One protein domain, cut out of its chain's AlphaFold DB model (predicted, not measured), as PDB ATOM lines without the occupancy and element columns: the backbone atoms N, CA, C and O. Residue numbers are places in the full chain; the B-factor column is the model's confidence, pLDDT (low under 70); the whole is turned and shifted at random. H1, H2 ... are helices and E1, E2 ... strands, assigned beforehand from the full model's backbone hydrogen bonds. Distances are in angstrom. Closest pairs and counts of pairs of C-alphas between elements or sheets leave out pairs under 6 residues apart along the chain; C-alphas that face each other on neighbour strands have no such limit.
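This is residues 7 to 68 of the 70 residues of the protein "4Fe-4S ferredoxin-type domain-containing protein" of Mesorhizobium sp (UniProt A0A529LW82). Little regular structure is present: a small antiparallel sheet, ordered E2 - E1 - E3, makes one part, and mostly loop with two short helices, H1 and H2, makes the other. Only 24 of 62 printed residues are in named elements, E1, E2, E3, H1, H2 along the chain, of mixed class. The whole is loose, radius of gyration of the C-alphas 13.5 A, and elongated, spanning 37 by 23 by 20 A.

E1, residues 7 to 11, begins at C-alpha (42.071, 20.461, -2.691). E2 is residues 17 to 20, and E3, residues 34 to 39, is 16.6 A long. H1 is residues 50 to 54; H2, residues 65 to 68, ends at C-alpha (24.244, 17.414, -12.362).

E1 and E2 form a hairpin, with N 10 and O 19 2.9 A apart. E1 and E3 are antiparallel, with N 9 and O 36 2.8 A apart. H1 and H2 are apart and not on the sheet. H1's O i to N i+4 pair is within hydrogen-bond range; H2 is too short for one.

The C-alphas of Asp 26 and Asp 66, the two farthest apart, are 38.4 A apart. The printed part has no cut. The link E2 to E3 is long, and residues 23 to 30, 42, 65 and 67 to 68 have pLDDT under 70.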
ATOM      1  N   ARG A   7      40.779  19.779  -2.554       78.69
ATOM      2  CA  ARG A   7      42.071  20.461  -2.691       78.69
ATOM      3  C   ARG A   7      41.828  21.888  -3.172       78.69
ATOM      4  O   ARG A   7      40.819  22.155  -3.828       78.69
ATOM      5  N   ALA A   8      42.725  22.804  -2.824       81.00
ATOM      6  CA  ALA A   8      42.696  24.160  -3.358       81.00
ATOM      7  C   ALA A   8      43.256  24.148  -4.782       81.00
ATOM      8  O   ALA A   8      44.294  23.539  -5.008       81.00
ATOM      9  N   TYR A   9      42.591  24.818  -5.717       84.62
ATOM     10  CA  TYR A   9      43.042  25.001  -7.091       84.62
ATOM     11  C   TYR A   9      43.154  26.486  -7.418       84.62
ATOM     12  O   TYR A   9      42.314  27.282  -6.983       84.62
ATOM     13  N   GLY A  10      44.189  26.845  -8.173       85.44
ATOM     14  CA  GLY A  10      44.357  28.177  -8.745       85.44
ATOM     15  C   GLY A  10      43.469  28.375  -9.971       85.44
ATOM     16  O   GLY A  10      43.249  27.436 -10.734       85.44
ATOM     17  N   VAL A  11      42.949  29.589 -10.134       86.06
ATOM     18  CA  VAL A  11      42.112  30.004 -11.266       86.06
ATOM     19  C   VAL A  11      42.609  31.351 -11.790       86.06
ATOM     20  O   VAL A  11      42.881  32.253 -10.988       86.06
ATOM     21  N   ASP A  12      42.707  31.465 -13.110       87.44
ATOM     22  CA  ASP A  12      43.073  32.675 -13.861       87.44
ATOM     23  C   ASP A  12      41.880  33.658 -14.032       87.44
ATOM     24  O   ASP A  12      40.741  33.363 -13.656       87.44
ATOM     25  N   ASP A  13      42.130  34.866 -14.550       86.56
ATOM     26  CA  ASP A  13      41.122  35.873 -14.922       86.56
ATOM     27  C   ASP A  13      40.100  35.352 -15.955       86.56
ATOM     28  O   ASP A  13      38.927  35.729 -15.918       86.56
ATOM     29  N   GLY A  14      40.511  34.416 -16.811       86.12
ATOM     30  CA  GLY A  14      39.682  33.709 -17.786       86.12
ATOM     31  C   GLY A  14      38.850  32.546 -17.232       86.12
ATOM     32  O   GLY A  14      38.223  31.841 -18.019       86.12
ATOM     33  N   ASP A  15      38.811  32.342 -15.909       80.81
ATOM     34  CA  ASP A  15      38.122  31.226 -15.227       80.81
ATOM     35  C   ASP A  15      38.699  29.824 -15.524       80.81
ATOM     36  O   ASP A  15      38.087  28.805 -15.199       80.81
ATOM     37  N   GLU A  16      39.903  29.746 -16.096       85.19
ATOM     38  CA  GLU A  16      40.592  28.476 -16.334       85.19
ATOM     39  C   GLU A  16      41.278  27.962 -15.056       85.19
ATOM     40  O   GLU A  16      41.910  28.719 -14.315       85.19
ATOM     41  N   ILE A  17      41.137  26.660 -14.777       84.75
ATOM     42  CA  ILE A  17      41.740  26.010 -13.606       84.75
ATOM     43  C   ILE A  17      43.201  25.669 -13.917       84.75
ATOM     44  O   ILE A  17      43.471  24.763 -14.703       84.75
ATOM     45  N   LEU A  18      44.127  26.344 -13.236       80.25
ATOM     46  CA  LEU A  18      45.571  26.224 -13.461       80.25
ATOM     47  C   LEU A  18      46.177  24.958 -12.828       80.25
ATOM     48  O   LEU A  18      47.115  24.379 -13.366       80.25
ATOM     49  N   GLY A  19      45.644  24.494 -11.692       81.06
ATOM     50  CA  GLY A  19      46.170  23.311 -10.997       81.06
ATOM     51  C   GLY A  19      45.944  23.329  -9.487       81.06
ATOM     52  O   GLY A  19      45.458  24.320  -8.941       81.06
ATOM     53  N   ALA A  20      46.261  22.217  -8.813       79.44
ATOM     54  CA  ALA A  20      46.131  22.091  -7.361       79.44
ATOM     55  C   ALA A  20      47.301  22.775  -6.635       79.44
ATOM     56  O   ALA A  20      48.463  22.530  -6.938       79.44
ATOM     57  N   CYS A  21      46.991  23.588  -5.631       73.50
ATOM     58  CA  CYS A  21      47.964  24.312  -4.827       73.50
ATOM     59  C   CYS A  21      48.512  23.389  -3.718       73.50
ATOM     60  O   CYS A  21      47.852  23.180  -2.700       73.50
ATOM     61  N   ASP A  22      49.703  22.813  -3.919       71.38
ATOM     62  CA  ASP A  22      50.355  21.858  -2.994       71.38
ATOM     63  C   ASP A  22      51.276  22.535  -1.949       71.38
ATOM     64  O   ASP A  22      52.090  21.897  -1.290       71.38
ATOM     65  N   GLY A  23      51.171  23.855  -1.762       60.25
ATOM     66  CA  GLY A  23      51.995  24.590  -0.788       60.25
ATOM     67  C   GLY A  23      53.377  25.023  -1.301       60.25
ATOM     68  O   GLY A  23      54.174  25.552  -0.526       60.25
ATOM     69  N   GLY A  24      53.648  24.867  -2.599       57.56
ATOM     70  CA  GLY A  24      54.710  25.587  -3.303       57.56
ATOM     71  C   GLY A  24      54.229  26.991  -3.681       57.56
ATOM     72  O   GLY A  24      53.289  27.138  -4.450       57.56
ATOM     73  N   ASN A  25      54.845  28.027  -3.116       54.56
ATOM     74  CA  ASN A  25      54.438  29.435  -3.237       54.56
ATOM     75  C   ASN A  25      54.730  30.079  -4.622       54.56
ATOM     76  O   ASN A  25      54.789  31.300  -4.702       54.56
ATOM     77  N   ASP A  26      54.958  29.301  -5.688       54.66
ATOM     78  CA  ASP A  26      55.561  29.806  -6.941       54.66
ATOM     79  C   ASP A  26      55.114  29.044  -8.212       54.66
ATOM     80  O   ASP A  26      55.904  28.872  -9.129       54.66
ATOM     81  N   ASP A  27      53.886  28.508  -8.273       60.19
ATOM     82  CA  ASP A  27      53.470  27.636  -9.402       60.19
ATOM     83  C   ASP A  27      52.656  28.343 -10.505       60.19
ATOM     84  O   ASP A  27      52.418  27.772 -11.560       60.19
ATOM     85  N   PHE A  28      52.229  29.594 -10.300       63.94
ATOM     86  CA  PHE A  28      51.235  30.238 -11.175       63.94
ATOM     87  C   PHE A  28      51.695  31.560 -11.815       63.94
ATOM     88  O   PHE A  28      50.847  32.427 -11.975       63.94
ATOM     89  N   ASP A  29      53.001  31.751 -12.076       66.19
ATOM     90  CA  ASP A  29      53.678  32.840 -12.849       66.19
ATOM     91  C   ASP A  29      52.974  34.225 -12.958       66.19
ATOM     92  O   ASP A  29      53.050  34.916 -13.967       66.19
ATOM     93  N   GLY A  30      52.261  34.672 -11.918       67.00
ATOM     94  CA  GLY A  30      51.438  35.891 -11.949       67.00
ATOM     95  C   GLY A  30      50.064  35.780 -12.637       67.00
ATOM     96  O   GLY A  30      49.317  36.757 -12.618       67.00
ATOM     97  N   GLU A  31      49.693  34.618 -13.175       75.62
ATOM     98  CA  GLU A  31      48.389  34.313 -13.793       75.62
ATOM     99  C   GLU A  31      47.310  33.912 -12.760       75.62
ATOM    100  O   GLU A  31      46.131  33.798 -13.081       75.62
ATOM    101  N   LEU A  32      47.666  33.738 -11.480       82.81
ATOM    102  CA  LEU A  32      46.699  33.425 -10.420       82.81
ATOM    103  C   LEU A  32      45.811  34.631 -10.062       82.81
ATOM    104  O   LEU A  32      46.253  35.570  -9.400       82.81
ATOM    105  N   ASN A  33      44.517  34.544 -10.370       83.56
ATOM    106  CA  ASN A  33      43.514  35.526  -9.952       83.56
ATOM    107  C   ASN A  33      42.864  35.152  -8.608       83.56
ATOM    108  O   ASN A  33      42.731  35.982  -7.703       83.56
ATOM    109  N   ARG A  34      42.455  33.887  -8.450       81.75
ATOM    110  CA  ARG A  34      41.737  33.407  -7.257       81.75
ATOM    111  C   ARG A  34      41.968  31.928  -6.991       81.75
ATOM    112  O   ARG A  34      42.315  31.167  -7.882       81.75
ATOM    113  N   MET A  35      41.709  31.509  -5.754       80.88
ATOM    114  CA  MET A  35      41.733  30.098  -5.367       80.88
ATOM    115  C   MET A  35      40.326  29.584  -5.069       80.88
ATOM    116  O   MET A  35      39.554  30.238  -4.357       80.88
ATOM    117  N   ILE A  36      40.017  28.392  -5.574       81.19
ATOM    118  CA  ILE A  36      38.765  27.674  -5.314       81.19
ATOM    119  C   ILE A  36      39.055  26.301  -4.711       81.19
ATOM    120  O   ILE A  36      40.109  25.721  -4.937       81.19
ATOM    121  N   MET A  37      38.118  25.762  -3.934       80.12
ATOM    122  CA  MET A  37      38.210  24.384  -3.443       80.12
ATOM    123  C   MET A  37      37.456  23.466  -4.400       80.12
ATOM    124  O   MET A  37      36.262  23.678  -4.617       80.12
ATOM    125  N   VAL A  38      38.124  22.441  -4.927       80.25
ATOM    126  CA  VAL A  38      37.518  21.448  -5.829       80.25
ATOM    127  C   VAL A  38      37.554  20.071  -5.177       80.25
ATOM    128  O   VAL A  38      38.536  19.691  -4.536       80.25
ATOM    129  N   ILE A  39      36.455  19.329  -5.326       79.75
ATOM    130  CA  ILE A  39      36.350  17.925  -4.921       79.75
ATOM    131  C   ILE A  39      37.002  17.075  -6.019       79.75
ATOM    132  O   ILE A  39      36.448  16.960  -7.108       79.75
ATOM    133  N   ASP A  40      38.151  16.465  -5.727       73.88
ATOM    134  CA  ASP A  40      38.946  15.689  -6.702       73.88
ATOM    135  C   ASP A  40      38.194  14.441  -7.214       73.88
ATOM    136  O   ASP A  40      38.318  14.018  -8.362       73.88
ATOM    137  N   HIS A  41      37.328  13.876  -6.364       74.25
ATOM    138  CA  HIS A  41      36.550  12.682  -6.673       74.25
ATOM    139  C   HIS A  41      35.062  12.895  -6.393       74.25
ATOM    140  O   HIS A  41      34.601  12.703  -5.264       74.25
ATOM    141  N   ALA A  42      34.285  13.215  -7.431       69.12
ATOM    142  CA  ALA A  42      32.834  13.392  -7.319       69.12
ATOM    143  C   ALA A  42      32.132  12.175  -6.673       69.12
ATOM    144  O   ALA A  42      31.237  12.345  -5.850       69.12
ATOM    145  N   GLY A  43      32.606  10.951  -6.940       71.19
ATOM    146  CA  GLY A  43      32.079   9.718  -6.336       71.19
ATOM    147  C   GLY A  43      32.343   9.553  -4.831       71.19
ATOM    148  O   GLY A  43      31.738   8.691  -4.200       71.19
ATOM    149  N   ARG A  44      33.222  10.371  -4.230       74.50
ATOM    150  CA  ARG A  44      33.427  10.423  -2.770       74.50
ATOM    151  C   ARG A  44      32.494  11.431  -2.084       74.50
ATOM    152  O   ARG A  44      32.438  11.467  -0.854       74.50
ATOM    153  N   CYS A  45      31.754  12.248  -2.839       80.75
ATOM    154  CA  CYS A  45      30.758  13.151  -2.274       80.75
ATOM    155  C   CYS A  45      29.513  12.363  -1.844       80.75
ATOM    156  O   CYS A  45      28.699  11.958  -2.665       80.75
ATOM    157  N   ILE A  46      29.340  12.179  -0.533       81.56
ATOM    158  CA  ILE A  46      28.179  11.476   0.046       81.56
ATOM    159  C   ILE A  46      27.007  12.408   0.396       81.56
ATOM    160  O   ILE A  46      26.080  12.002   1.091       81.56
ATOM    161  N   GLY A  47      27.071  13.686   0.011       79.81
ATOM    162  CA  GLY A  47      26.020  14.659   0.330       79.81
ATOM    163  C   GLY A  47      25.931  15.049   1.814       79.81
ATOM    164  O   GLY A  47      24.874  15.456   2.283       79.81
ATOM    165  N   CYS A  48      27.024  14.965   2.581       85.00
ATOM    166  CA  CYS A  48      27.019  15.277   4.021       85.00
ATOM    167  C   CYS A  48      26.847  16.776   4.364       85.00
ATOM    168  O   CYS A  48      26.724  17.138   5.542       85.00
ATOM    169  N   GLY A  49      26.907  17.664   3.365       81.50
ATOM    170  CA  GLY A  49      26.773  19.115   3.540       81.50
ATOM    171  C   GLY A  49      27.865  19.749   4.413       81.50
ATOM    172  O   GLY A  49      27.658  20.818   4.987       81.50
ATOM    173  N   ALA A  50      29.012  19.082   4.585       83.81
ATOM    174  CA  ALA A  50      30.122  19.607   5.381       83.81
ATOM    175  C   ALA A  50      30.784  20.816   4.704       83.81
ATOM    176  O   ALA A  50      31.107  21.790   5.379       83.81
ATOM    177  N   CYS A  51      30.915  20.781   3.375       82.50
ATOM    178  CA  CYS A  51      31.483  21.864   2.573       82.50
ATOM    179  C   CYS A  51      30.693  23.179   2.723       82.50
ATOM    180  O   CYS A  51      31.294  24.218   2.989       82.50
ATOM    181  N   GLY A  52      29.356  23.119   2.721       82.56
ATOM    182  CA  GLY A  52      28.505  24.278   3.012       82.56
ATOM    183  C   GLY A  52      28.662  24.839   4.427       82.56
ATOM    184  O   GLY A  52      28.609  26.047   4.616       82.56
ATOM    185  N   ARG A  53      28.892  23.979   5.427       82.25
ATOM    186  CA  ARG A  53      29.067  24.410   6.825       82.25
ATOM    187  C   ARG A  53      30.431  25.034   7.097       82.25
ATOM    188  O   ARG A  53      30.526  25.931   7.925       82.25
ATOM    189  N   VAL A  54      31.481  24.532   6.450       85.44
ATOM    190  CA  VAL A  54      32.857  24.988   6.690       85.44
ATOM    191  C   VAL A  54      33.238  26.190   5.826       85.44
ATOM    192  O   VAL A  54      34.175  26.901   6.171       85.44
ATOM    193  N   CYS A  55      32.535  26.442   4.715       82.88
ATOM    194  CA  CYS A  55      32.840  27.570   3.842       82.88
ATOM    195  C   CYS A  55      32.495  28.905   4.537       82.88
ATOM    196  O   CYS A  55      31.315  29.227   4.673       82.88
ATOM    197  N   PRO A  56      33.484  29.742   4.909       79.38
ATOM    198  CA  PRO A  56      33.228  30.986   5.640       79.38
ATOM    199  C   PRO A  56      32.501  32.033   4.789       79.38
ATOM    200  O   PRO A  56      31.836  32.916   5.321       79.38
ATOM    201  N   LYS A  57      32.625  31.934   3.460       82.75
ATOM    202  CA  LYS A  57      31.953  32.829   2.511       82.75
ATOM    203  C   LYS A  57      30.527  32.376   2.181       82.75
ATOM    204  O   LYS A  57      29.770  33.153   1.616       82.75
ATOM    205  N   ASN A  58      30.173  31.133   2.523       78.69
ATOM    206  CA  ASN A  58      28.861  30.546   2.260       78.69
ATOM    207  C   ASN A  58      28.408  30.686   0.785       78.69
ATOM    208  O   ASN A  58      27.248  30.959   0.496       78.69
ATOM    209  N   CYS A  59      29.348  30.534  -0.157       80.69
ATOM    210  CA  CYS A  59      29.122  30.753  -1.595       80.69
ATOM    211  C   CYS A  59      28.803  29.469  -2.378       80.69
ATOM    212  O   CYS A  59      28.935  29.452  -3.598       80.69
ATOM    213  N   GLN A  60      28.466  28.370  -1.701       81.31
ATOM    214  CA  GLN A  60      28.256  27.074  -2.345       81.31
ATOM    215  C   GLN A  60      26.766  26.772  -2.484       81.31
ATOM    216  O   GLN A  60      26.034  26.777  -1.494       81.31
ATOM    217  N   THR A  61      26.338  26.428  -3.696       80.56
ATOM    218  CA  THR A  61      25.004  25.877  -3.955       80.56
ATOM    219  C   THR A  61      25.112  24.360  -4.047       80.56
ATOM    220  O   THR A  61      25.933  23.843  -4.800       80.56
ATOM    221  N   HIS A  62      24.287  23.639  -3.286       79.81
ATOM    222  CA  HIS A  62      24.219  22.181  -3.352       79.81
ATOM    223  C   HIS A  62      22.991  21.778  -4.160       79.81
ATOM    224  O   HIS A  62      21.888  22.248  -3.886       79.81
ATOM    225  N   VAL A  63      23.182  20.882  -5.117       76.56
ATOM    226  CA  VAL A  63      22.100  20.212  -5.842       76.56
ATOM    227  C   VAL A  63      22.235  18.708  -5.624       76.56
ATOM    228  O   VAL A  63      23.313  18.231  -5.253       76.56
ATOM    229  N   ALA A  64      21.151  17.951  -5.793       75.12
ATOM    230  CA  ALA A  64      21.253  16.499  -5.713       75.12
ATOM    231  C   ALA A  64      22.175  15.987  -6.831       75.12
ATOM    232  O   ALA A  64      22.173  16.536  -7.930       75.12
ATOM    233  N   ALA A  65      22.953  14.932  -6.565       67.44
ATOM    234  CA  ALA A  65      23.893  14.381  -7.548       67.44
ATOM    235  C   ALA A  65      23.201  13.967  -8.865       67.44
ATOM    236  O   ALA A  65      23.781  14.122  -9.935       67.44
ATOM    237  N   ASP A  66      21.942  13.532  -8.781       71.25
ATOM    238  CA  ASP A  66      21.065  13.227  -9.921       71.25
ATOM    239  C   ASP A  66      20.824  14.438 -10.849       71.25
ATOM    240  O   ASP A  66      20.642  14.283 -12.048       71.25
ATOM    241  N   GLN A  67      20.904  15.665 -10.324       68.62
ATOM    242  CA  GLN A  67      20.607  16.896 -11.065       68.62
ATOM    243  C   GLN A  67      21.808  17.479 -11.832       68.62
ATOM    244  O   GLN A  67      21.629  18.461 -12.546       68.62
ATOM    245  N   ILE A  68      23.021  16.928 -11.677       65.88
ATOM    246  CA  ILE A  68      24.244  17.414 -12.362       65.88
ATOM    247  C   ILE A  68      24.525  16.613 -13.653       65.88
ATOM    248  O   ILE A  68      25.391  16.984 -14.439       65.88
TER     249      ILE A  68